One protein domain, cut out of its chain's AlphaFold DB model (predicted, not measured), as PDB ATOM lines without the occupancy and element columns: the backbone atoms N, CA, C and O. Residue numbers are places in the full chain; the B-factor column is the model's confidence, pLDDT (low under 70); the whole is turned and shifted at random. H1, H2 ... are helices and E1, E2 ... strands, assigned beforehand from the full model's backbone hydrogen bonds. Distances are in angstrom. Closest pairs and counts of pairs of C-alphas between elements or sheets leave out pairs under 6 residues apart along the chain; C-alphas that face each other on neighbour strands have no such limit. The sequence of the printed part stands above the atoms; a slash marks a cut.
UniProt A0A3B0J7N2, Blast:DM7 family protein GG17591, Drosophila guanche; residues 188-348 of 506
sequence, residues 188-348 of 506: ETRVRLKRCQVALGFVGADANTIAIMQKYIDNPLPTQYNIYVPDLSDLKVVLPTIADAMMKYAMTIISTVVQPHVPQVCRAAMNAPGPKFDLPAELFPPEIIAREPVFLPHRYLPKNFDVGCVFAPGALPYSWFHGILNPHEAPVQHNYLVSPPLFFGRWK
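This is residues 188 to 348 of the 506 residues of the protein "Blast:DM7 family protein GG17591" of Drosophila guanche (UniProt A0A3B0J7N2). This domain has little regular structure: a small twisted sheet, E1 E2 E4 E3 in order and mixed, runs through the middle of long loops, with five short helices scattered round it. Of 161 printed residues, 58 are in named elements, H1 E1 H2 H3 E2 H4 E3 H5 E4, a mixed class. It is compact, radius of gyration of the C-alphas 14.9 A, spanning 43 by 35 by 31 A.

Start at inner strand E4, residues 342 to 347, antiparallel to E2, residues 249 to 253 (N 250 to O 345, 2.9 A), and to edge strand E3, residues 305 to 311 (N 309 to O 344, 2.8 A). Edge strand E1, residues 198 to 200, is parallel to E2, with N 199 and O 249 2.8 A apart, within hydrogen-bond range. H1, residues 188 to 195, and H3, residues 242 to 245, only graze the sheet; H2, residues 207 to 218, H4, residues 263 to 271, and H5, residues 318 to 321, are not on it. E1, H2, H3 and E2 make a strand-helix-strand unit, parallel neighbour strands with helices between, its crossover right-handed. Every O i to N i+4 pair is within range in H1, H2 and H4; H3 and H5 are too short for one.

Find H1 beginning at C-alpha 188 (-39.815, -68.730, 18.321) and E4 ending at C-alpha 347 (-23.728, -51.100, 20.927); H2 is 16.6 A long.

The printed part has no cut; links H2 to H3, H4 to E3 and H5 to E4 are long. Look for pLDDT under 70 at residues 205, 217, 220 to 226 and 323 to 330.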
ATOM      1  N   GLU A 188     -40.372 -68.905  19.662       81.81
ATOM      2  CA  GLU A 188     -39.815 -68.730  18.321       81.81
ATOM      3  C   GLU A 188     -39.129 -67.366  18.162       81.81
ATOM      4  O   GLU A 188     -37.967 -67.289  17.763       81.81
ATOM      5  N   THR A 189     -39.799 -66.285  18.561       80.00
ATOM      6  CA  THR A 189     -39.233 -64.933  18.524       80.00
ATOM      7  C   THR A 189     -37.941 -64.833  19.331       80.00
ATOM      8  O   THR A 189     -36.971 -64.233  18.872       80.00
ATOM      9  N   ARG A 190     -37.891 -65.429  20.528       83.56
ATOM     10  CA  ARG A 190     -36.680 -65.418  21.364       83.56
ATOM     11  C   ARG A 190     -35.514 -66.118  20.679       83.56
ATOM     12  O   ARG A 190     -34.387 -65.639  20.775       83.56
ATOM     13  N   VAL A 191     -35.776 -67.236  20.003       88.19
ATOM     14  CA  VAL A 191     -34.758 -67.953  19.227       88.19
ATOM     15  C   VAL A 191     -34.254 -67.070  18.086       88.19
ATOM     16  O   VAL A 191     -33.044 -66.896  17.957       88.19
ATOM     17  N   ARG A 192     -35.159 -66.435  17.330       89.31
ATOM     18  CA  ARG A 192     -34.809 -65.515  16.232       89.31
ATOM     19  C   ARG A 192     -33.956 -64.333  16.706       89.31
ATOM     20  O   ARG A 192     -32.898 -64.068  16.143       89.31
ATOM     21  N   LEU A 193     -34.361 -63.669  17.793       91.38
ATOM     22  CA  LEU A 193     -33.612 -62.558  18.394       91.38
ATOM     23  C   LEU A 193     -32.206 -62.985  18.838       91.38
ATOM     24  O   LEU A 193     -31.235 -62.287  18.546       91.38
ATOM     25  N   LYS A 194     -32.078 -64.154  19.482       91.81
ATOM     26  CA  LYS A 194     -30.779 -64.706  19.891       91.81
ATOM     27  C   LYS A 194     -29.877 -65.021  18.698       91.81
ATOM     28  O   LYS A 194     -28.707 -64.652  18.736       91.81
ATOM     29  N   ARG A 195     -30.404 -65.653  17.639       93.88
ATOM     30  CA  ARG A 195     -29.643 -65.925  16.399       93.88
ATOM     31  C   ARG A 195     -29.115 -64.642  15.769       93.88
ATOM     32  O   ARG A 195     -27.962 -64.584  15.360       93.88
ATOM     33  N   CYS A 196     -29.936 -63.596  15.772       94.69
ATOM     34  CA  CYS A 196     -29.571 -62.284  15.248       94.69
ATOM     35  C   CYS A 196     -28.718 -61.436  16.211       94.69
ATOM     36  O   CYS A 196     -28.375 -60.304  15.871       94.69
ATOM     37  N   GLN A 197     -28.390 -61.945  17.406       95.19
ATOM     38  CA  GLN A 197     -27.699 -61.208  18.469       95.19
ATOM     39  C   GLN A 197     -28.363 -59.863  18.802       95.19
ATOM     40  O   GLN A 197     -27.687 -58.838  18.931       95.19
ATOM     41  N   VAL A 198     -29.693 -59.860  18.914       94.56
ATOM     42  CA  VAL A 198     -30.479 -58.669  19.242       94.56
ATOM     43  C   VAL A 198     -31.105 -58.798  20.622       94.56
ATOM     44  O   VAL A 198     -31.857 -59.733  20.894       94.56
ATOM     45  N   ALA A 199     -30.856 -57.805  21.467       92.12
ATOM     46  CA  ALA A 199     -31.557 -57.615  22.723       92.12
ATOM     47  C   ALA A 199     -32.817 -56.760  22.551       92.12
ATOM     48  O   ALA A 199     -32.830 -55.765  21.821       92.12
ATOM     49  N   LEU A 200     -33.869 -57.121  23.282       89.81
ATOM     50  CA  LEU A 200     -35.075 -56.314  23.380       89.81
ATOM     51  C   LEU A 200     -34.964 -55.390  24.592       89.81
ATOM     52  O   LEU A 200     -34.920 -55.848  25.734       89.81
ATOM     53  N   GLY A 201     -34.859 -54.094  24.319       85.94
ATOM     54  CA  GLY A 201     -34.699 -53.053  25.317       85.94
ATOM     55  C   GLY A 201     -35.962 -52.245  25.564       85.94
ATOM     56  O   GLY A 201     -36.990 -52.395  24.906       85.94
ATOM     57  N   PHE A 202     -35.830 -51.363  26.541       83.00
ATOM     58  CA  PHE A 202     -36.898 -50.571  27.118       83.00
ATOM     59  C   PHE A 202     -36.473 -49.114  27.229       83.00
ATOM     60  O   PHE A 202     -35.326 -48.829  27.584       83.00
ATOM     61  N   VAL A 203     -37.397 -48.183  27.012       81.50
ATOM     62  CA  VAL A 203     -37.128 -46.765  27.269       81.50
ATOM     63  C   VAL A 203     -37.271 -46.493  28.765       81.50
ATOM     64  O   VAL A 203     -38.332 -46.711  29.350       81.50
ATOM     65  N   GLY A 204     -36.199 -46.026  29.405       70.19
ATOM     66  CA  GLY A 204     -36.247 -45.628  30.811       70.19
ATOM     67  C   GLY A 204     -37.209 -44.454  31.032       70.19
ATOM     68  O   GLY A 204     -37.114 -43.444  30.344       70.19
ATOM     69  N   ALA A 205     -38.122 -44.576  32.001       66.56
ATOM     70  CA  ALA A 205     -38.988 -43.474  32.417       66.56
ATOM     71  C   ALA A 205     -38.226 -42.560  33.384       66.56
ATOM     72  O   ALA A 205     -38.108 -42.870  34.569       66.56
ATOM     73  N   ASP A 206     -37.683 -41.453  32.880       73.00
ATOM     74  CA  ASP A 206     -37.137 -40.396  33.730       73.00
ATOM     75  C   ASP A 206     -38.154 -39.270  33.973       73.00
ATOM     76  O   ASP A 206     -39.211 -39.195  33.341       73.00
ATOM     77  N   ALA A 207     -37.855 -38.397  34.938       73.56
ATOM     78  CA  ALA A 207     -38.746 -37.304  35.321       73.56
ATOM     79  C   ALA A 207     -39.074 -36.368  34.143       73.56
ATOM     80  O   ALA A 207     -40.198 -35.881  34.039       73.56
ATOM     81  N   ASN A 208     -38.114 -36.162  33.236       75.69
ATOM     82  CA  ASN A 208     -38.306 -35.349  32.040       75.69
ATOM     83  C   ASN A 208     -39.310 -36.005  31.081       75.69
ATOM     84  O   ASN A 208     -40.246 -35.362  30.614       75.69
ATOM     85  N   THR A 209     -39.173 -37.310  30.860       72.25
ATOM     86  CA  THR A 209     -40.099 -38.101  30.049       72.25
ATOM     87  C   THR A 209     -41.528 -38.019  30.583       72.25
ATOM     88  O   THR A 209     -42.463 -37.789  29.817       72.25
ATOM     89  N   ILE A 210     -41.703 -38.152  31.901       72.31
ATOM     90  CA  ILE A 210     -43.018 -38.041  32.550       72.31
ATOM     91  C   ILE A 210     -43.601 -36.633  32.360       72.31
ATOM     92  O   ILE A 210     -44.776 -36.498  32.024       72.31
ATOM     93  N   ALA A 211     -42.785 -35.586  32.512       78.56
ATOM     94  CA  ALA A 211     -43.221 -34.205  32.307       78.56
ATOM     95  C   ALA A 211     -43.651 -33.931  30.854       78.56
ATOM     96  O   ALA A 211     -44.676 -33.284  30.625       78.56
ATOM     97  N   ILE A 212     -42.912 -34.455  29.868       78.00
ATOM     98  CA  ILE A 212     -43.264 -34.353  28.441       78.00
ATOM     99  C   ILE A 212     -44.598 -35.053  28.167       78.00
ATOM    100  O   ILE A 212     -45.462 -34.484  27.499       78.00
ATOM    101  N   MET A 213     -44.794 -36.256  28.714       73.94
ATOM    102  CA  MET A 213     -46.058 -36.983  28.582       73.94
ATOM    103  C   MET A 213     -47.229 -36.213  29.185       73.94
ATOM    104  O   MET A 213     -48.264 -36.098  28.535       73.94
ATOM    105  N   GLN A 214     -47.066 -35.654  30.386       72.00
ATOM    106  CA  GLN A 214     -48.117 -34.866  31.028       72.00
ATOM    107  C   GLN A 214     -48.487 -33.648  30.177       72.00
ATOM    108  O   GLN A 214     -49.656 -33.439  29.869       72.00
ATOM    109  N   LYS A 215     -47.483 -32.906  29.694       77.25
ATOM    110  CA  LYS A 215     -47.701 -31.748  28.821       77.25
ATOM    111  C   LYS A 215     -48.446 -32.118  27.536       77.25
ATOM    112  O   LYS A 215     -49.265 -31.333  27.068       77.25
ATOM    113  N   TYR A 216     -48.157 -33.287  26.965       72.62
ATOM    114  CA  TYR A 216     -48.861 -33.785  25.787       72.62
ATOM    115  C   TYR A 216     -50.315 -34.169  26.083       72.62
ATOM    116  O   TYR A 216     -51.193 -33.858  25.285       72.62
ATOM    117  N   ILE A 217     -50.573 -34.823  27.219       68.56
ATOM    118  CA  ILE A 217     -51.939 -35.147  27.658       68.56
ATOM    119  C   ILE A 217     -52.761 -33.864  27.804       68.56
ATOM    120  O   ILE A 217     -53.909 -33.819  27.369       68.56
ATOM    121  N   ASP A 218     -52.150 -32.817  28.359       70.44
ATOM    122  CA  ASP A 218     -52.806 -31.527  28.550       70.44
ATOM    123  C   ASP A 218     -52.991 -30.765  27.221       70.44
ATOM    124  O   ASP A 218     -53.958 -30.022  27.072       70.44
ATOM    125  N   ASN A 219     -52.077 -30.934  26.252       71.38
ATOM    126  CA  ASN A 219     -52.089 -30.249  24.954       71.38
ATOM    127  C   ASN A 219     -51.530 -31.141  23.824       71.38
ATOM    128  O   ASN A 219     -50.324 -31.095  23.538       71.38
ATOM    129  N   PRO A 220     -52.375 -31.936  23.144       66.94
ATOM    130  CA  PRO A 220     -51.916 -32.831  22.090       66.94
ATOM    131  C   PRO A 220     -51.495 -32.038  20.845       66.94
ATOM    132  O   PRO A 220     -52.283 -31.292  20.267       66.94
ATOM    133  N   LEU A 221     -50.246 -32.210  20.408       61.38
ATOM    134  CA  LEU A 221     -49.735 -31.603  19.175       61.38
ATOM    135  C   LEU A 221     -50.000 -32.515  17.964       61.38
ATOM    136  O   LEU A 221     -49.929 -33.733  18.096       61.38
ATOM    137  N   PRO A 222     -50.268 -31.975  16.764       57.56
ATOM    138  CA  PRO A 222     -50.385 -32.784  15.555       57.56
ATOM    139  C   PRO A 222     -49.009 -33.292  15.093       57.56
ATOM    140  O   PRO A 222     -48.045 -32.531  15.015       57.56
ATOM    141  N   THR A 223     -48.905 -34.577  14.741       59.25
ATOM    142  CA  THR A 223     -47.667 -35.158  14.185       59.25
ATOM    143  C   THR A 223     -47.669 -35.132  12.664       59.25
ATOM    144  O   THR A 223     -48.690 -35.369  12.022       59.25
ATOM    145  N   GLN A 224     -46.494 -34.922  12.078       58.72
ATOM    146  CA  GLN A 224     -46.249 -35.140  10.655       58.72
ATOM    147  C   GLN A 224     -45.903 -36.620  10.418       58.72
ATOM    148  O   GLN A 224     -44.954 -37.138  11.004       58.72
ATOM    149  N   TYR A 225     -46.676 -37.311   9.577       60.84
ATOM    150  CA  TYR A 225     -46.597 -38.774   9.416       60.84
ATOM    151  C   TYR A 225     -45.642 -39.256   8.315       60.84
ATOM    152  O   TYR A 225     -45.332 -40.449   8.246       60.84
ATOM    153  N   ASN A 226     -45.168 -38.352   7.454       69.12
ATOM    154  CA  ASN A 226     -44.426 -38.748   6.254       69.12
ATOM    155  C   ASN A 226     -42.956 -39.052   6.545       69.12
ATOM    156  O   ASN A 226     -42.381 -39.938   5.922       69.12
ATOM    157  N   ILE A 227     -42.357 -38.355   7.511       77.62
ATOM    158  CA  ILE A 227     -40.957 -38.536   7.891       77.62
ATOM    159  C   ILE A 227     -40.877 -38.460   9.415       77.62
ATOM    160  O   ILE A 227     -41.281 -37.466  10.007       77.62
ATOM    161  N   TYR A 228     -40.346 -39.496  10.063       90.88
ATOM    162  CA  TYR A 228     -40.171 -39.539  11.515       90.88
ATOM    163  C   TYR A 228     -38.692 -39.721  11.845       90.88
ATOM    164  O   TYR A 228     -38.096 -40.738  11.503       90.88
ATOM    165  N   VAL A 229     -38.104 -38.698  12.467       93.88
ATOM    166  CA  VAL A 229     -36.679 -38.638  12.792       93.88
ATOM    167  C   VAL A 229     -36.553 -37.936  14.143       93.88
ATOM    168  O   VAL A 229     -36.614 -36.705  14.193       93.88
ATOM    169  N   PRO A 230     -36.483 -38.697  15.244       94.62
ATOM    170  CA  PRO A 230     -36.353 -38.137  16.580       94.62
ATOM    171  C   PRO A 230     -34.896 -37.813  16.925       94.62
ATOM    172  O   PRO A 230     -33.969 -38.393  16.358       94.62
ATOM    173  N   ASP A 231     -34.703 -36.926  17.899       94.69
ATOM    174  CA  ASP A 231     -33.437 -36.831  18.628       94.69
ATOM    175  C   ASP A 231     -33.431 -37.886  19.743       94.69
ATOM    176  O   ASP A 231     -34.297 -37.867  20.619       94.69
ATOM    177  N   LEU A 232     -32.490 -38.832  19.692       95.38
ATOM    178  CA  LEU A 232     -32.360 -39.906  20.681       95.38
ATOM    179  C   LEU A 232     -31.113 -39.749  21.559       95.38
ATOM    180  O   LEU A 232     -30.762 -40.687  22.274       95.38
ATOM    181  N   SER A 233     -30.447 -38.592  21.536       94.31
ATOM    182  CA  SER A 233     -29.226 -38.332  22.318       94.31
ATOM    183  C   SER A 233     -29.408 -38.533  23.830       94.31
ATOM    184  O   SER A 233     -28.504 -39.038  24.506       94.31
ATOM    185  N   ASP A 234     -30.601 -38.225  24.340       89.12
ATOM    186  CA  ASP A 234     -30.985 -38.408  25.744       89.12
ATOM    187  C   ASP A 234     -31.721 -39.728  26.022       89.12
ATOM    188  O   ASP A 234     -32.017 -40.050  27.176       89.12
ATOM    189  N   LEU A 235     -31.990 -40.536  24.991       88.94
ATOM    190  CA  LEU A 235     -32.665 -41.816  25.159       88.94
ATOM    191  C   LEU A 235     -31.787 -42.777  25.973       88.94
ATOM    192  O   LEU A 235     -30.629 -43.039  25.641       88.94
ATOM    193  N   LYS A 236     -32.367 -43.380  27.012       86.69
ATOM    194  CA  LYS A 236     -31.740 -44.469  27.770       86.69
ATOM    195  C   LYS A 236     -32.440 -45.781  27.457       86.69
ATOM    196  O   LYS A 236     -33.583 -45.986  27.864       86.69
ATOM    197  N   VAL A 237     -31.728 -46.664  26.758       86.94
ATOM    198  CA  VAL A 237     -32.169 -48.038  26.504       86.94
ATOM    199  C   VAL A 237     -31.729 -48.910  27.676       86.94
ATOM    200  O   VAL A 237     -30.535 -49.074  27.921       86.94
ATOM    201  N   VAL A 238     -32.699 -49.443  28.412       83.75
ATOM    202  CA  VAL A 238     -32.497 -50.354  29.542       83.75
ATOM    203  C   VAL A 238     -32.751 -51.780  29.072       83.75
ATOM    204  O   VAL A 238     -33.703 -52.026  28.334       83.75
ATOM    205  N   LEU A 239     -31.912 -52.720  29.498       83.50
ATOM    206  CA  LEU A 239     -32.033 -54.133  29.147       83.50
ATOM    207  C   LEU A 239     -32.482 -54.967  30.355       83.50
ATOM    208  O   LEU A 239     -32.109 -54.633  31.482       83.50
ATOM    209  N   PRO A 240     -33.268 -56.041  30.148       76.25
ATOM    210  CA  PRO A 240     -33.805 -56.829  31.253       76.25
ATOM    211  C   PRO A 240     -32.740 -57.656  31.974       76.25
ATOM    212  O   PRO A 240     -32.842 -57.859  33.183       76.25
ATOM    213  N   THR A 241     -31.735 -58.157  31.250       80.00
ATOM    214  CA  THR A 241     -30.708 -59.039  31.813       80.00
ATOM    215  C   THR A 241     -29.296 -58.642  31.385       80.00
ATOM    216  O   THR A 241     -29.093 -57.985  30.365       80.00
ATOM    217  N   ILE A 242     -28.297 -59.085  32.155       78.50
ATOM    218  CA  ILE A 242     -26.876 -58.918  31.808       78.50
ATOM    219  C   ILE A 242     -26.550 -59.649  30.498       78.50
ATOM    220  O   ILE A 242     -25.776 -59.140  29.698       78.50
ATOM    221  N   ALA A 243     -27.166 -60.809  30.251       83.12
ATOM    222  CA  ALA A 243     -26.977 -61.554  29.007       83.12
ATOM    223  C   ALA A 243     -27.463 -60.755  27.787       83.12
ATOM    224  O   ALA A 243     -26.788 -60.736  26.761       83.12
ATOM    225  N   ASP A 244     -28.582 -60.039  27.916       84.06
ATOM    226  CA  ASP A 244     -29.065 -59.142  26.864       84.06
ATOM    227  C   ASP A 244     -28.093 -57.976  26.636       84.06
ATOM    228  O   ASP A 244     -27.887 -57.555  25.502       84.06
ATOM    229  N   ALA A 245     -27.436 -57.482  27.692       84.00
ATOM    230  CA  ALA A 245     -26.423 -56.426  27.585       84.00
ATOM    231  C   ALA A 245     -25.143 -56.851  26.859       84.00
ATOM    232  O   ALA A 245     -24.362 -55.988  26.465       84.00
ATOM    233  N   MET A 246     -24.953 -58.153  26.643       86.50
ATOM    234  CA  MET A 246     -23.848 -58.700  25.854       86.50
ATOM    235  C   MET A 246     -24.209 -58.907  24.377       86.50
ATOM    236  O   MET A 246     -23.340 -59.269  23.585       86.50
ATOM    237  N   MET A 247     -25.471 -58.701  23.986       90.69
ATOM    238  CA  MET A 247     -25.890 -58.811  22.588       90.69
ATOM    239  C   MET A 247     -25.277 -57.689  21.747       90.69
ATOM    240  O   MET A 247     -25.080 -56.574  22.223       90.69
ATOM    241  N   LYS A 248     -25.002 -57.965  20.470       93.44
ATOM    242  CA  LYS A 248     -24.390 -56.998  19.545       93.44
ATOM    243  C   LYS A 248     -25.317 -55.820  19.242       93.44
ATOM    244  O   LYS A 248     -24.866 -54.679  19.134       93.44
ATOM    245  N   TYR A 249     -26.607 -56.098  19.112       95.81
ATOM    246  CA  TYR A 249     -27.629 -55.117  18.776       95.81
ATOM    247  C   TYR A 249     -28.655 -54.995  19.895       95.81
ATOM    248  O   TYR A 249     -28.870 -55.925  20.673       95.81
ATOM    249  N   ALA A 250     -29.346 -53.863  19.931       94.06
ATOM    250  CA  ALA A 250     -30.559 -53.705  20.710       94.06
ATOM    251  C   ALA A 250     -31.642 -53.004  19.895       94.06
ATOM    252  O   ALA A 250     -31.366 -52.170  19.031       94.06
ATOM    253  N   MET A 251     -32.887 -53.344  20.208       93.75
ATOM    254  CA  MET A 251     -34.063 -52.699  19.647       93.75
ATOM    255  C   MET A 251     -35.015 -52.258  20.754       93.75
ATOM    256  O   MET A 251     -35.121 -52.927  21.779       93.75
ATOM    257  N   THR A 252     -35.718 -51.147  20.556       91.25
ATOM    258  CA  THR A 252     -36.769 -50.684  21.473       91.25
ATOM    259  C   THR A 252     -37.859 -49.973  20.690       91.25
ATOM    260  O   THR A 252     -37.573 -49.231  19.748       91.25
ATOM    261  N   ILE A 253     -39.117 -50.159  21.092       91.00
ATOM    262  CA  ILE A 253     -40.187 -49.266  20.638       91.00
ATOM    263  C   ILE A 253     -39.976 -47.911  21.307       91.00
ATOM    264  O   ILE A 253     -39.661 -47.842  22.498       91.00
ATOM    265  N   ILE A 254     -40.155 -46.844  20.538       90.88
ATOM    266  CA  ILE A 254     -40.097 -45.467  21.030       90.88
ATOM    267  C   ILE A 254     -41.460 -44.786  20.883       90.88
ATOM    268  O   ILE A 254     -42.372 -45.279  20.218       90.88
ATOM    269  N   SER A 255     -41.639 -43.670  21.577       88.31
ATOM    270  CA  SER A 255     -42.883 -42.911  21.606       88.31
ATOM    271  C   SER A 255     -42.800 -41.744  20.636       88.31
ATOM    272  O   SER A 255     -41.900 -40.920  20.749       88.31
ATOM    273  N   THR A 256     -43.784 -41.589  19.747       87.88
ATOM    274  CA  THR A 256     -43.904 -40.343  18.967       87.88
ATOM    275  C   THR A 256     -44.195 -39.117  19.836       87.88
ATOM    276  O   THR A 256     -44.043 -38.003  19.350       87.88
ATOM    277  N   VAL A 257     -44.627 -39.299  21.086       84.94
ATOM    278  CA  VAL A 257     -44.904 -38.219  22.045       84.94
ATOM    279  C   VAL A 257     -43.652 -37.830  22.825       84.94
ATOM    280  O   VAL A 257     -43.320 -36.652  22.894       84.94
ATOM    281  N   VAL A 258     -42.945 -38.808  23.397       85.25
ATOM    282  CA  VAL A 258     -41.729 -38.543  24.186       85.25
ATOM    283  C   VAL A 258     -40.535 -38.256  23.288       85.25
ATOM    284  O   VAL A 258     -39.739 -37.372  23.583       85.25
ATOM    285  N   GLN A 259     -40.414 -38.995  22.188       91.12
ATOM    286  CA  GLN A 259     -39.400 -38.802  21.163       91.12
ATOM    287  C   GLN A 259     -40.092 -38.294  19.887       91.12
ATOM    288  O   GLN A 259     -40.279 -39.060  18.939       91.12
ATOM    289  N   PRO A 260     -40.552 -37.032  19.843       89.69
ATOM    290  CA  PRO A 260     -41.229 -36.505  18.667       89.69
ATOM    291  C   PRO A 260     -40.275 -36.388  17.477       89.69
ATOM    292  O   PRO A 260     -39.053 -36.384  17.619       89.69
ATOM    293  N   HIS A 261     -40.847 -36.261  16.280       91.19
ATOM    294  CA  HIS A 261     -40.073 -35.887  15.100       91.19
ATOM    295  C   HIS A 261     -39.424 -34.510  15.307       91.19
ATOM    296  O   HIS A 261     -40.103 -33.556  15.689       91.19
ATOM    297  N   VAL A 262     -38.136 -34.389  14.980       91.25
ATOM    298  CA  VAL A 262     -37.391 -33.131  15.058       91.25
ATOM    299  C   VAL A 262     -36.920 -32.730  13.651       91.25
ATOM    300  O   VAL A 262     -35.996 -33.346  13.110       91.25
ATOM    301  N   PRO A 263     -37.482 -31.662  13.045       89.81
ATOM    302  CA  PRO A 263     -37.144 -31.262  11.676       89.81
ATOM    303  C   PRO A 263     -35.654 -30.983  11.450       89.81
ATOM    304  O   PRO A 263     -35.123 -31.249  10.373       89.81
ATOM    305  N   GLN A 264     -34.956 -30.470  12.466       90.75
ATOM    306  CA  GLN A 264     -33.513 -30.229  12.396       90.75
ATOM    307  C   GLN A 264     -32.715 -31.536  12.301       90.75
ATOM    308  O   GLN A 264     -31.769 -31.613  11.517       90.75
ATOM    309  N   VAL A 265     -33.126 -32.579  13.031       93.50
ATOM    310  CA  VAL A 265     -32.514 -33.914  12.955       93.50
ATOM    311  C   VAL A 265     -32.797 -34.545  11.598       93.50
ATOM    312  O   VAL A 265     -31.895 -35.100  10.983       93.50
ATOM    313  N   CYS A 266     -34.017 -34.389  11.081       91.75
ATOM    314  CA  CYS A 266     -34.373 -34.823   9.732       91.75
ATOM    315  C   CYS A 266     -33.474 -34.178   8.666       91.75
ATOM    316  O   CYS A 266     -32.846 -34.882   7.876       91.75
ATOM    317  N   ARG A 267     -33.328 -32.845   8.685       91.56
ATOM    318  CA  ARG A 267     -32.411 -32.126   7.781       91.56
ATOM    319  C   ARG A 267     -30.976 -32.623   7.920       91.56
ATOM    320  O   ARG A 267     -30.299 -32.824   6.918       91.56
ATOM    321  N   ALA A 268     -30.520 -32.850   9.148       91.94
ATOM    322  CA  ALA A 268     -29.195 -33.391   9.397       91.94
ATOM    323  C   ALA A 268     -29.011 -34.802   8.821       91.94
ATOM    324  O   ALA A 268     -27.995 -35.049   8.185       91.94
ATOM    325  N   ALA A 269     -29.983 -35.696   9.008       91.69
ATOM    326  CA  ALA A 269     -29.949 -37.053   8.473       91.69
ATOM    327  C   ALA A 269     -30.012 -37.079   6.935       91.69
ATOM    328  O   ALA A 269     -29.412 -37.949   6.319       91.69
ATOM    329  N   MET A 270     -30.687 -36.113   6.304       89.00
ATOM    330  CA  MET A 270     -30.682 -35.973   4.841       89.00
ATOM    331  C   MET A 270     -29.349 -35.435   4.304       89.00
ATOM    332  O   MET A 270     -28.866 -35.915   3.284       89.00
ATOM    333  N   ASN A 271     -28.750 -34.449   4.978       91.38
ATOM    334  CA  ASN A 271     -27.516 -33.800   4.516       91.38
ATOM    335  C   ASN A 271     -26.253 -34.618   4.824       91.38
ATOM    336  O   ASN A 271     -25.291 -34.589   4.063       91.38
ATOM    337  N   ALA A 272     -26.241 -35.302   5.964       91.12
ATOM    338  CA  ALA A 272     -25.125 -36.096   6.459       91.12
ATOM    339  C   ALA A 272     -25.692 -37.363   7.122       91.12
ATOM    340  O   ALA A 272     -25.786 -37.414   8.354       91.12
ATOM    341  N   PRO A 273     -26.140 -38.350   6.322       86.19
ATOM    342  CA  PRO A 273     -26.794 -39.544   6.840       86.19
ATOM    343  C   PRO A 273     -25.911 -40.283   7.838       86.19
ATOM    344  O   PRO A 273     -24.683 -40.299   7.729       86.19
ATOM    345  N   GLY A 274     -26.562 -40.901   8.825       90.44
ATOM    346  CA  GLY A 274     -25.877 -41.766   9.770       90.44
ATOM    347  C   GLY A 274     -25.162 -42.926   9.067       90.44
ATOM    348  O   GLY A 274     -25.567 -43.329   7.972       90.44
ATOM    349  N   PRO A 275     -24.118 -43.490   9.695       92.81
ATOM    350  CA  PRO A 275     -23.456 -44.684   9.184       92.81
ATOM    351  C   PRO A 275     -24.479 -45.810   8.997       92.81
ATOM    352  O   PRO A 275     -25.153 -46.225   9.945       92.81
ATOM    353  N   LYS A 276     -24.599 -46.288   7.755       93.25
ATOM    354  CA  LYS A 276     -25.444 -47.435   7.425       93.25
ATOM    355  C   LYS A 276     -24.816 -48.717   7.961       93.25
ATOM    356  O   LYS A 276     -23.595 -48.843   8.040       93.25
ATOM    357  N   PHE A 277     -25.664 -49.664   8.326       94.06
ATOM    358  CA  PHE A 277     -25.260 -50.998   8.743       94.06
ATOM    359  C   PHE A 277     -26.332 -51.999   8.336       94.06
ATOM    360  O   PHE A 277     -27.508 -51.642   8.222       94.06
ATOM    361  N   ASP A 278     -25.911 -53.242   8.135       93.31
ATOM    362  CA  ASP A 278     -26.813 -54.289   7.685       93.31
ATOM    363  C   ASP A 278     -27.788 -54.663   8.796       93.31
ATOM    364  O   ASP A 278     -27.406 -54.978   9.931       93.31
ATOM    365  N   LEU A 279     -29.069 -54.610   8.448       94.81
ATOM    366  CA  LEU A 279     -30.138 -55.108   9.292       94.81
ATOM    367  C   LEU A 279     -30.212 -56.631   9.153       94.81
ATOM    368  O   LEU A 279     -30.125 -57.136   8.033       94.81
ATOM    369  N   PRO A 280     -30.397 -57.386  10.252       94.56
ATOM    370  CA  PRO A 280     -30.561 -58.830  10.156       94.56
ATOM    371  C   PRO A 280     -31.782 -59.168   9.292       94.56
ATOM    372  O   PRO A 280     -32.911 -58.909   9.706       94.56
ATOM    373  N   ALA A 281     -31.566 -59.759   8.112       92.81
ATOM    374  CA  ALA A 281     -32.633 -60.082   7.155       92.81
ATOM    375  C   ALA A 281     -33.696 -61.027   7.744       92.81
ATOM    376  O   ALA A 281     -34.862 -60.965   7.379       92.81
ATOM    377  N   GLU A 282     -33.313 -61.859   8.718       91.88
ATOM    378  CA  GLU A 282     -34.241 -62.718   9.460       91.88
ATOM    379  C   GLU A 282     -35.256 -61.915  10.297       91.88
ATOM    380  O   GLU A 282     -36.375 -62.376  10.529       91.88
ATOM    381  N   LEU A 283     -34.887 -60.722  10.773       90.56
ATOM    382  CA  LEU A 283     -35.773 -59.840  11.538       90.56
ATOM    383  C   LEU A 283     -36.421 -58.777  10.659       90.56
ATOM    384  O   LEU A 283     -37.585 -58.455  10.877       90.56
ATOM    385  N   PHE A 284     -35.690 -58.254   9.679       93.12
ATOM    386  CA  PHE A 284     -36.133 -57.173   8.806       93.12
ATOM    387  C   PHE A 284     -36.014 -57.577   7.329       93.12
ATOM    388  O   PHE A 284     -35.182 -57.014   6.614       93.12
ATOM    389  N   PRO A 285     -36.814 -58.556   6.865       90.69
ATOM    390  CA  PRO A 285     -36.887 -58.870   5.446       90.69
ATOM    391  C   PRO A 285     -37.289 -57.621   4.643       90.69
ATOM    392  O   PRO A 285     -38.197 -56.903   5.075       90.69
ATOM    393  N   PRO A 286     -36.666 -57.328   3.488       89.81
ATOM    394  CA  PRO A 286     -37.035 -56.171   2.669       89.81
ATOM    395  C   PRO A 286     -38.530 -56.124   2.323       89.81
ATOM    396  O   PRO A 286     -39.114 -55.047   2.253       89.81
ATOM    397  N   GLU A 287     -39.171 -57.286   2.184       90.62
ATOM    398  CA  GLU A 287     -40.573 -57.442   1.788       90.62
ATOM    399  C   GLU A 287     -41.560 -56.914   2.837       90.62
ATOM    400  O   GLU A 287     -42.690 -56.561   2.501       90.62
ATOM    401  N   ILE A 288     -41.158 -56.858   4.113       87.75
ATOM    402  CA  ILE A 288     -42.021 -56.363   5.195       87.75
ATOM    403  C   ILE A 288     -41.796 -54.880   5.500       87.75
ATOM    404  O   ILE A 288     -42.545 -54.294   6.283       87.75
ATOM    405  N   ILE A 289     -40.754 -54.268   4.936       90.62
ATOM    406  CA  ILE A 289     -40.396 -52.880   5.208       90.62
ATOM    407  C   ILE A 289     -41.185 -51.995   4.244       90.62
ATOM    408  O   ILE A 289     -40.804 -51.796   3.095       90.62
ATOM    409  N   ALA A 290     -42.290 -51.425   4.724       87.88
ATOM    410  CA  ALA A 290     -43.119 -50.529   3.919       87.88
ATOM    411  C   ALA A 290     -42.414 -49.196   3.617       87.88
ATOM    412  O   ALA A 290     -42.710 -48.540   2.619       87.88
ATOM    413  N   ARG A 291     -41.511 -48.765   4.507       90.31
ATOM    414  CA  ARG A 291     -40.720 -47.535   4.378       90.31
ATOM    415  C   ARG A 291     -39.312 -47.751   4.905       90.31
ATOM    416  O   ARG A 291     -39.150 -48.300   5.993       90.31
ATOM    417  N   GLU A 292     -38.323 -47.270   4.157       92.06
ATOM    418  CA  GLU A 292     -36.918 -47.402   4.538       92.06
ATOM    419  C   GLU A 292     -36.636 -46.773   5.916       92.06
ATOM    420  O   GLU A 292     -37.168 -45.703   6.239       92.06
ATOM    421  N   PRO A 293     -35.793 -47.418   6.739       95.00
ATOM    422  CA  PRO A 293     -35.387 -46.868   8.020       95.00
ATOM    423  C   PRO A 293     -34.450 -45.671   7.832       95.00
ATOM    424  O   PRO A 293     -33.593 -45.646   6.947       95.00
ATOM    425  N   VAL A 294     -34.561 -44.691   8.727       95.44
ATOM    426  CA  VAL A 294     -33.685 -43.515   8.725       95.44
ATOM    427  C   VAL A 294     -32.490 -43.771   9.635       95.44
ATOM    428  O   VAL A 294     -32.653 -43.946  10.841       95.44
ATOM    429  N   PHE A 295     -31.283 -43.773   9.069       96.88
ATOM    430  CA  PHE A 295     -30.034 -43.910   9.822       96.88
ATOM    431  C   PHE A 295     -29.646 -42.573  10.458       96.88
ATOM    432  O   PHE A 295     -29.468 -41.567   9.765       96.88
ATOM    433  N   LEU A 296     -29.522 -42.558  11.785       96.75
ATOM    434  CA  LEU A 296     -29.320 -41.327  12.543       96.75
ATOM    435  C   LEU A 296     -27.832 -40.942  12.611       96.75
ATOM    436  O   LEU A 296     -26.984 -41.801  12.871       96.75
ATOM    437  N   PRO A 297     -27.489 -39.651  12.438       96.56
ATOM    438  CA  PRO A 297     -26.145 -39.154  12.721       96.56
ATOM    439  C   PRO A 297     -25.738 -39.411  14.177       96.56
ATOM    440  O   PRO A 297     -26.568 -39.317  15.080       96.56
ATOM    441  N   HIS A 298     -24.441 -39.635  14.423       95.50
ATOM    442  CA  HIS A 298     -23.936 -40.061  15.737       95.50
ATOM    443  C   HIS A 298     -24.363 -39.160  16.907       95.50
ATOM    444  O   HIS A 298     -24.660 -39.648  17.992       95.50
ATOM    445  N   ARG A 299     -24.442 -37.842  16.683       95.56
ATOM    446  CA  ARG A 299     -24.840 -36.863  17.708       95.56
ATOM    447  C   ARG A 299     -26.295 -36.983  18.180       95.56
ATOM    448  O   ARG A 299     -26.613 -36.438  19.225       95.56
ATOM    449  N   TYR A 300     -27.146 -37.673  17.422       96.88
ATOM    450  CA  TYR A 300     -28.560 -37.901  17.744       96.88
ATOM    451  C   TYR A 300     -28.843 -39.354  18.138       96.88
ATOM    452  O   TYR A 300     -30.001 -39.725  18.311       96.88
ATOM    453  N   LEU A 301     -27.807 -40.196  18.237       96.19
ATOM    454  CA  LEU A 301     -27.931 -41.564  18.727       96.19
ATOM    455  C   LEU A 301     -27.894 -41.596  20.258       96.19
ATOM    456  O   LEU A 301     -27.219 -40.762  20.871       96.19
ATOM    457  N   PRO A 302     -28.514 -42.610  20.886       94.94
ATOM    458  CA  PRO A 302     -28.321 -42.843  22.308       94.94
ATOM    459  C   PRO A 302     -26.830 -43.043  22.615       94.94
ATOM    460  O   PRO A 302     -26.117 -43.722  21.873       94.94
ATOM    461  N   LYS A 303     -26.346 -42.487  23.733       91.19
ATOM    462  CA  LYS A 303     -24.900 -42.372  24.040       91.19
ATOM    463  C   LYS A 303     -24.106 -43.680  23.939       91.19
ATOM    464  O   LYS A 303     -22.917 -43.639  23.614       91.19
ATOM    465  N   ASN A 304     -24.753 -44.817  24.188       91.94
ATOM    466  CA  ASN A 304     -24.136 -46.144  24.217       91.94
ATOM    467  C   ASN A 304     -24.122 -46.863  22.855       91.94
ATOM    468  O   ASN A 304     -23.656 -47.997  22.782       91.94
ATOM    469  N   PHE A 305     -24.605 -46.225  21.788       94.94
ATOM    470  CA  PHE A 305     -24.729 -46.818  20.456       94.94
ATOM    471  C   PHE A 305     -23.767 -46.156  19.471       94.94
ATOM    472  O   PHE A 305     -23.587 -44.938  19.490       94.94
ATOM    473  N   ASP A 306     -23.092 -46.954  18.645       94.75
ATOM    474  CA  ASP A 306     -22.172 -46.439  17.627       94.75
ATOM    475  C   ASP A 306     -22.913 -46.089  16.335       94.75
ATOM    476  O   ASP A 306     -22.673 -45.028  15.752       94.75
ATOM    477  N   VAL A 307     -23.860 -46.947  15.954       96.75
ATOM    478  CA  VAL A 307     -24.748 -46.801  14.802       96.75
ATOM    479  C   VAL A 307     -26.188 -47.150  15.189       96.75
ATOM    480  O   VAL A 307     -26.436 -47.955  16.091       96.75
ATOM    481  N   GLY A 308     -27.157 -46.553  14.500       97.25
ATOM    482  CA  GLY A 308     -28.565 -46.843  14.734       97.25
ATOM    483  C   GLY A 308     -29.481 -46.224  13.692       97.25
ATOM    484  O   GLY A 308     -29.137 -45.243  13.028       97.25
ATOM    485  N   CYS A 309     -30.654 -46.823  13.543       97.31
ATOM    486  CA  CYS A 309     -31.700 -46.365  12.652       97.31
ATOM    487  C   CYS A 309     -33.065 -46.382  13.340       97.31
ATOM    488  O   CYS A 309     -33.270 -47.024  14.376       97.31
ATOM    489  N   VAL A 310     -33.996 -45.632  12.759       96.38
ATOM    490  CA  VAL A 310     -35.376 -45.535  13.224       96.38
ATOM    491  C   VAL A 310     -36.318 -45.919  12.096       96.38
ATOM    492  O   VAL A 310     -36.253 -45.371  10.995       96.38
ATOM    493  N   PHE A 311     -37.229 -46.833  12.400       95.19
ATOM    494  CA  PHE A 311     -38.397 -47.116  11.583       95.19
ATOM    495  C   PHE A 311     -39.512 -46.150  11.969       95.19
ATOM    496  O   PHE A 311     -39.872 -46.036  13.145       95.19
ATOM    497  N   ALA A 312     -40.057 -45.449  10.978       93.50
ATOM    498  CA  ALA A 312     -41.173 -44.536  11.182       93.50
ATOM    499  C   ALA A 312     -42.445 -45.285  11.640       93.50
ATOM    500  O   ALA A 312     -42.586 -46.480  11.365       93.50
ATOM    501  N   PRO A 313     -43.409 -44.601  12.285       90.81
ATOM    502  CA  PRO A 313     -44.702 -45.203  12.599       90.81
ATOM    503  C   PRO A 313     -45.361 -45.729  11.324       90.81
ATOM    504  O   PRO A 313     -45.455 -44.986  10.346       90.81
ATOM    505  N   GLY A 314     -45.803 -46.987  11.304       90.12
ATOM    506  CA  GLY A 314     -46.344 -47.630  10.104       90.12
ATOM    507  C   GLY A 314     -45.299 -48.080   9.072       90.12
ATOM    508  O   GLY A 314     -45.688 -48.383   7.948       90.12
ATOM    509  N   ALA A 315     -43.995 -48.066   9.375       92.44
ATOM    510  CA  ALA A 315     -42.960 -48.592   8.471       92.44
ATOM    511  C   ALA A 315     -42.838 -50.125   8.525       92.44
ATOM    512  O   ALA A 315     -42.429 -50.737   7.544       92.44
ATOM    513  N   LEU A 316     -43.218 -50.735   9.651       91.12
ATOM    514  CA  LEU A 316     -43.285 -52.187   9.840       91.12
ATOM    515  C   LEU A 316     -44.744 -52.611  10.065       91.12
ATOM    516  O   LEU A 316     -45.479 -51.882  10.738       91.12
ATOM    517  N   PRO A 317     -45.201 -53.765   9.552       88.31
ATOM    518  CA  PRO A 317     -46.573 -54.219   9.748       88.31
ATOM    519  C   PRO A 317     -46.829 -54.584  11.213       88.31
ATOM    520  O   PRO A 317     -45.932 -55.027  11.926       88.31
ATOM    521  N   TYR A 318     -48.077 -54.467  11.670       83.62
ATOM    522  CA  TYR A 318     -48.456 -54.854  13.037       83.62
ATOM    523  C   TYR A 318     -48.122 -56.309  13.376       83.62
ATOM    524  O   TYR A 318     -47.775 -56.607  14.519       83.62
ATOM    525  N   SER A 319     -48.198 -57.213  12.397       81.44
ATOM    526  CA  SER A 319     -47.829 -58.623  12.555       81.44
ATOM    527  C   SER A 319     -46.363 -58.813  12.944       81.44
ATOM    528  O   SER A 319     -46.059 -59.763  13.652       81.44
ATOM    529  N   TRP A 320     -45.470 -57.895  12.560       86.25
ATOM    530  CA  TRP A 320     -44.064 -57.941  12.969       86.25
ATOM    531  C   TRP A 320     -43.900 -57.775  14.482       86.25
ATOM    532  O   TRP A 320     -43.048 -58.407  15.095       86.25
ATOM    533  N   PHE A 321     -44.746 -56.948  15.096       83.31
ATOM    534  CA  PHE A 321     -44.726 -56.726  16.538       83.31
ATOM    535  C   PHE A 321     -45.363 -57.895  17.299       83.31
ATOM    536  O   PHE A 321     -44.922 -58.210  18.404       83.31
ATOM    537  N   HIS A 322     -46.343 -58.587  16.705       74.88
ATOM    538  CA  HIS A 322     -46.981 -59.747  17.328       74.88
ATOM    539  C   HIS A 322     -45.935 -60.825  17.661       74.88
ATOM    540  O   HIS A 322     -45.225 -61.326  16.797       74.88
ATOM    541  N   GLY A 323     -45.821 -61.168  18.946       63.75
ATOM    542  CA  GLY A 323     -44.850 -62.147  19.443       63.75
ATOM    543  C   GLY A 323     -43.490 -61.570  19.851       63.75
ATOM    544  O   GLY A 323     -42.755 -62.269  20.545       63.75
ATOM    545  N   ILE A 324     -43.172 -60.318  19.503       64.25
ATOM    546  CA  ILE A 324     -42.001 -59.578  20.014       64.25
ATOM    547  C   ILE A 324     -42.426 -58.633  21.139       64.25
ATOM    548  O   ILE A 324     -41.813 -58.616  22.204       64.25
ATOM    549  N   LEU A 325     -43.484 -57.858  20.891       67.44
ATOM    550  CA  LEU A 325     -43.975 -56.759  21.715       67.44
ATOM    551  C   LEU A 325     -45.492 -56.663  21.534       67.44
ATOM    552  O   LEU A 325     -45.965 -56.612  20.403       67.44
ATOM    553  N   ASN A 326     -46.274 -56.611  22.613       61.03
ATOM    554  CA  ASN A 326     -47.703 -56.342  22.471       61.03
ATOM    555  C   ASN A 326     -47.872 -54.872  22.031       61.03
ATOM    556  O   ASN A 326     -47.545 -53.981  22.814       61.03
ATOM    557  N   PRO A 327     -48.358 -54.571  20.809       54.53
ATOM    558  CA  PRO A 327     -48.440 -53.190  20.323       54.53
ATOM    559  C   PRO A 327     -49.354 -52.322  21.191       54.53
ATOM    560  O   PRO A 327     -49.174 -51.112  21.269       54.53
ATOM    561  N   HIS A 328     -50.324 -52.942  21.869       57.16
ATOM    562  CA  HIS A 328     -51.235 -52.266  22.792       57.16
ATOM    563  C   HIS A 328     -50.559 -51.816  24.092       57.16
ATOM    564  O   HIS A 328     -51.086 -50.950  24.785       57.16
ATOM    565  N   GLU A 329     -49.392 -52.378  24.403       61.38
ATOM    566  CA  GLU A 329     -48.545 -52.009  25.539       61.38
ATOM    567  C   GLU A 329     -47.413 -51.057  25.109       61.38
ATOM    568  O   GLU A 329     -46.532 -50.731  25.905       61.38
ATOM    569  N   ALA A 330     -47.426 -50.600  23.850       62.78
ATOM    570  CA  ALA A 330     -46.438 -49.667  23.337       62.78
ATOM    571  C   ALA A 330     -46.490 -48.314  24.080       62.78
ATOM    572  O   ALA A 330     -47.560 -47.871  24.513       62.78
ATOM    573  N   PRO A 331     -45.347 -47.607  24.161       73.06
ATOM    574  CA  PRO A 331     -45.288 -46.223  24.613       73.06
ATOM    575  C   PRO A 331     -46.318 -45.346  23.895       73.06
ATOM    576  O   PRO A 331     -46.630 -45.590  22.730       73.06
ATOM    577  N   VAL A 332     -46.797 -44.295  24.568       78.00
ATOM    578  CA  VAL A 332     -47.836 -43.380  24.058       78.00
ATOM    579  C   VAL A 332     -47.521 -42.927  22.627       78.00
ATOM    580  O   VAL A 332     -46.408 -42.485  22.338       78.00
ATOM    581  N   GLN A 333     -48.499 -43.027  21.730       80.62
ATOM    582  CA  GLN A 333     -48.386 -42.602  20.335       80.62
ATOM    583  C   GLN A 333     -49.451 -41.562  20.007       80.62
ATOM    584  O   GLN A 333     -50.559 -41.622  20.535       80.62
ATOM    585  N   HIS A 334     -49.142 -40.672  19.068       78.62
ATOM    586  CA  HIS A 334     -50.127 -39.743  18.515       78.62
ATOM    587  C   HIS A 334     -51.202 -40.445  17.678       78.62
ATOM    588  O   HIS A 334     -52.371 -40.079  17.730       78.62
ATOM    589  N   ASN A 335     -50.817 -41.481  16.929       77.56
ATOM    590  CA  ASN A 335     -51.739 -42.321  16.180       77.56
ATOM    591  C   ASN A 335     -51.522 -43.781  16.579       77.56
ATOM    592  O   ASN A 335     -50.505 -44.381  16.251       77.56
ATOM    593  N   TYR A 336     -52.490 -44.337  17.303       75.62
ATOM    594  CA  TYR A 336     -52.472 -45.721  17.777       75.62
ATOM    595  C   TYR A 336     -53.023 -46.714  16.743       75.62
ATOM    596  O   TYR A 336     -53.031 -47.911  17.003       75.62
ATOM    597  N   LEU A 337     -53.523 -46.237  15.597       76.44
ATOM    598  CA  LEU A 337     -53.988 -47.081  14.491       76.44
ATOM    599  C   LEU A 337     -52.844 -47.499  13.566       76.44
ATOM    600  O   LEU A 337     -53.026 -48.382  12.736       76.44
ATOM    601  N   VAL A 338     -51.659 -46.902  13.715       83.69
ATOM    602  CA  VAL A 338     -50.447 -47.274  12.977       83.69
ATOM    603  C   VAL A 338     -49.444 -47.915  13.918       83.69
ATOM    604  O   VAL A 338     -49.383 -47.567  15.097       83.69
ATOM    605  N   SER A 339     -48.663 -48.858  13.397       87.62
ATOM    606  CA  SER A 339     -47.642 -49.518  14.199       87.62
ATOM    607  C   SER A 339     -46.660 -48.488  14.768       87.62
ATOM    608  O   SER A 339     -46.368 -47.480  14.109       87.62
ATOM    609  N   PRO A 340     -46.171 -48.695  15.999       89.94
ATOM    610  CA  PRO A 340     -45.341 -47.705  16.657       89.94
ATOM    611  C   PRO A 340     -43.953 -47.632  16.000       89.94
ATOM    612  O   PRO A 340     -43.513 -48.593  15.361       89.94
ATOM    613  N   PRO A 341     -43.233 -46.509  16.154       92.88
ATOM    614  CA  PRO A 341     -41.867 -46.408  15.670       92.88
ATOM    615  C   PRO A 341     -40.922 -47.311  16.473       92.88
ATOM    616  O   PRO A 341     -41.084 -47.512  17.680       92.88
ATOM    617  N   LEU A 342     -39.890 -47.810  15.799       94.12
ATOM    618  CA  LEU A 342     -38.889 -48.709  16.369       94.12
ATOM    619  C   LEU A 342     -37.498 -48.101  16.198       94.12
ATOM    620  O   LEU A 342     -37.121 -47.726  15.090       94.12
ATOM    621  N   PHE A 343     -36.719 -48.056  17.274       96.06
ATOM    622  CA  PHE A 343     -35.278 -47.836  17.202       96.06
ATOM    623  C   PHE A 343     -34.552 -49.183  17.140       96.06
ATOM    624  O   PHE A 343     -34.839 -50.078  17.939       96.06
ATOM    625  N   PHE A 344     -33.588 -49.304  16.227       96.69
ATOM    626  CA  PHE A 344     -32.673 -50.438  16.116       96.69
ATOM    627  C   PHE A 344     -31.237 -49.917  16.056       96.69
ATOM    628  O   PHE A 344     -30.928 -49.051  15.239       96.69
ATOM    629  N   GLY A 345     -30.343 -50.430  16.896       96.94
ATOM    630  CA  GLY A 345     -28.965 -49.949  16.930       96.94
ATOM    631  C   GLY A 345     -27.965 -50.988  17.407       96.94
ATOM    632  O   GLY A 345     -28.325 -52.010  17.991       96.94
ATOM    633  N   ARG A 346     -26.688 -50.707  17.152       95.62
ATOM    634  CA  ARG A 346     -25.553 -51.509  17.613       95.62
ATOM    635  C   ARG A 346     -24.872 -50.824  18.794       95.62
ATOM    636  O   ARG A 346     -24.747 -49.600  18.834       95.62
ATOM    637  N   TRP A 347     -24.456 -51.618  19.774       91.31
ATOM    638  CA  TRP A 347     -23.728 -51.100  20.927       91.31
ATOM    639  C   TRP A 347     -22.336 -50.615  20.526       91.31
ATOM    640  O   TRP A 347     -21.655 -51.237  19.709       91.31
ATOM    641  N   LYS A 348     -21.868 -49.537  21.164       89.75
ATOM    642  CA  LYS A 348     -20.445 -49.181  21.137       89.75
ATOM    643  C   LYS A 348     -19.654 -50.356  21.703       89.75
ATOM    644  O   LYS A 348     -19.928 -50.801  22.811       89.75
TER     645      LYS A 348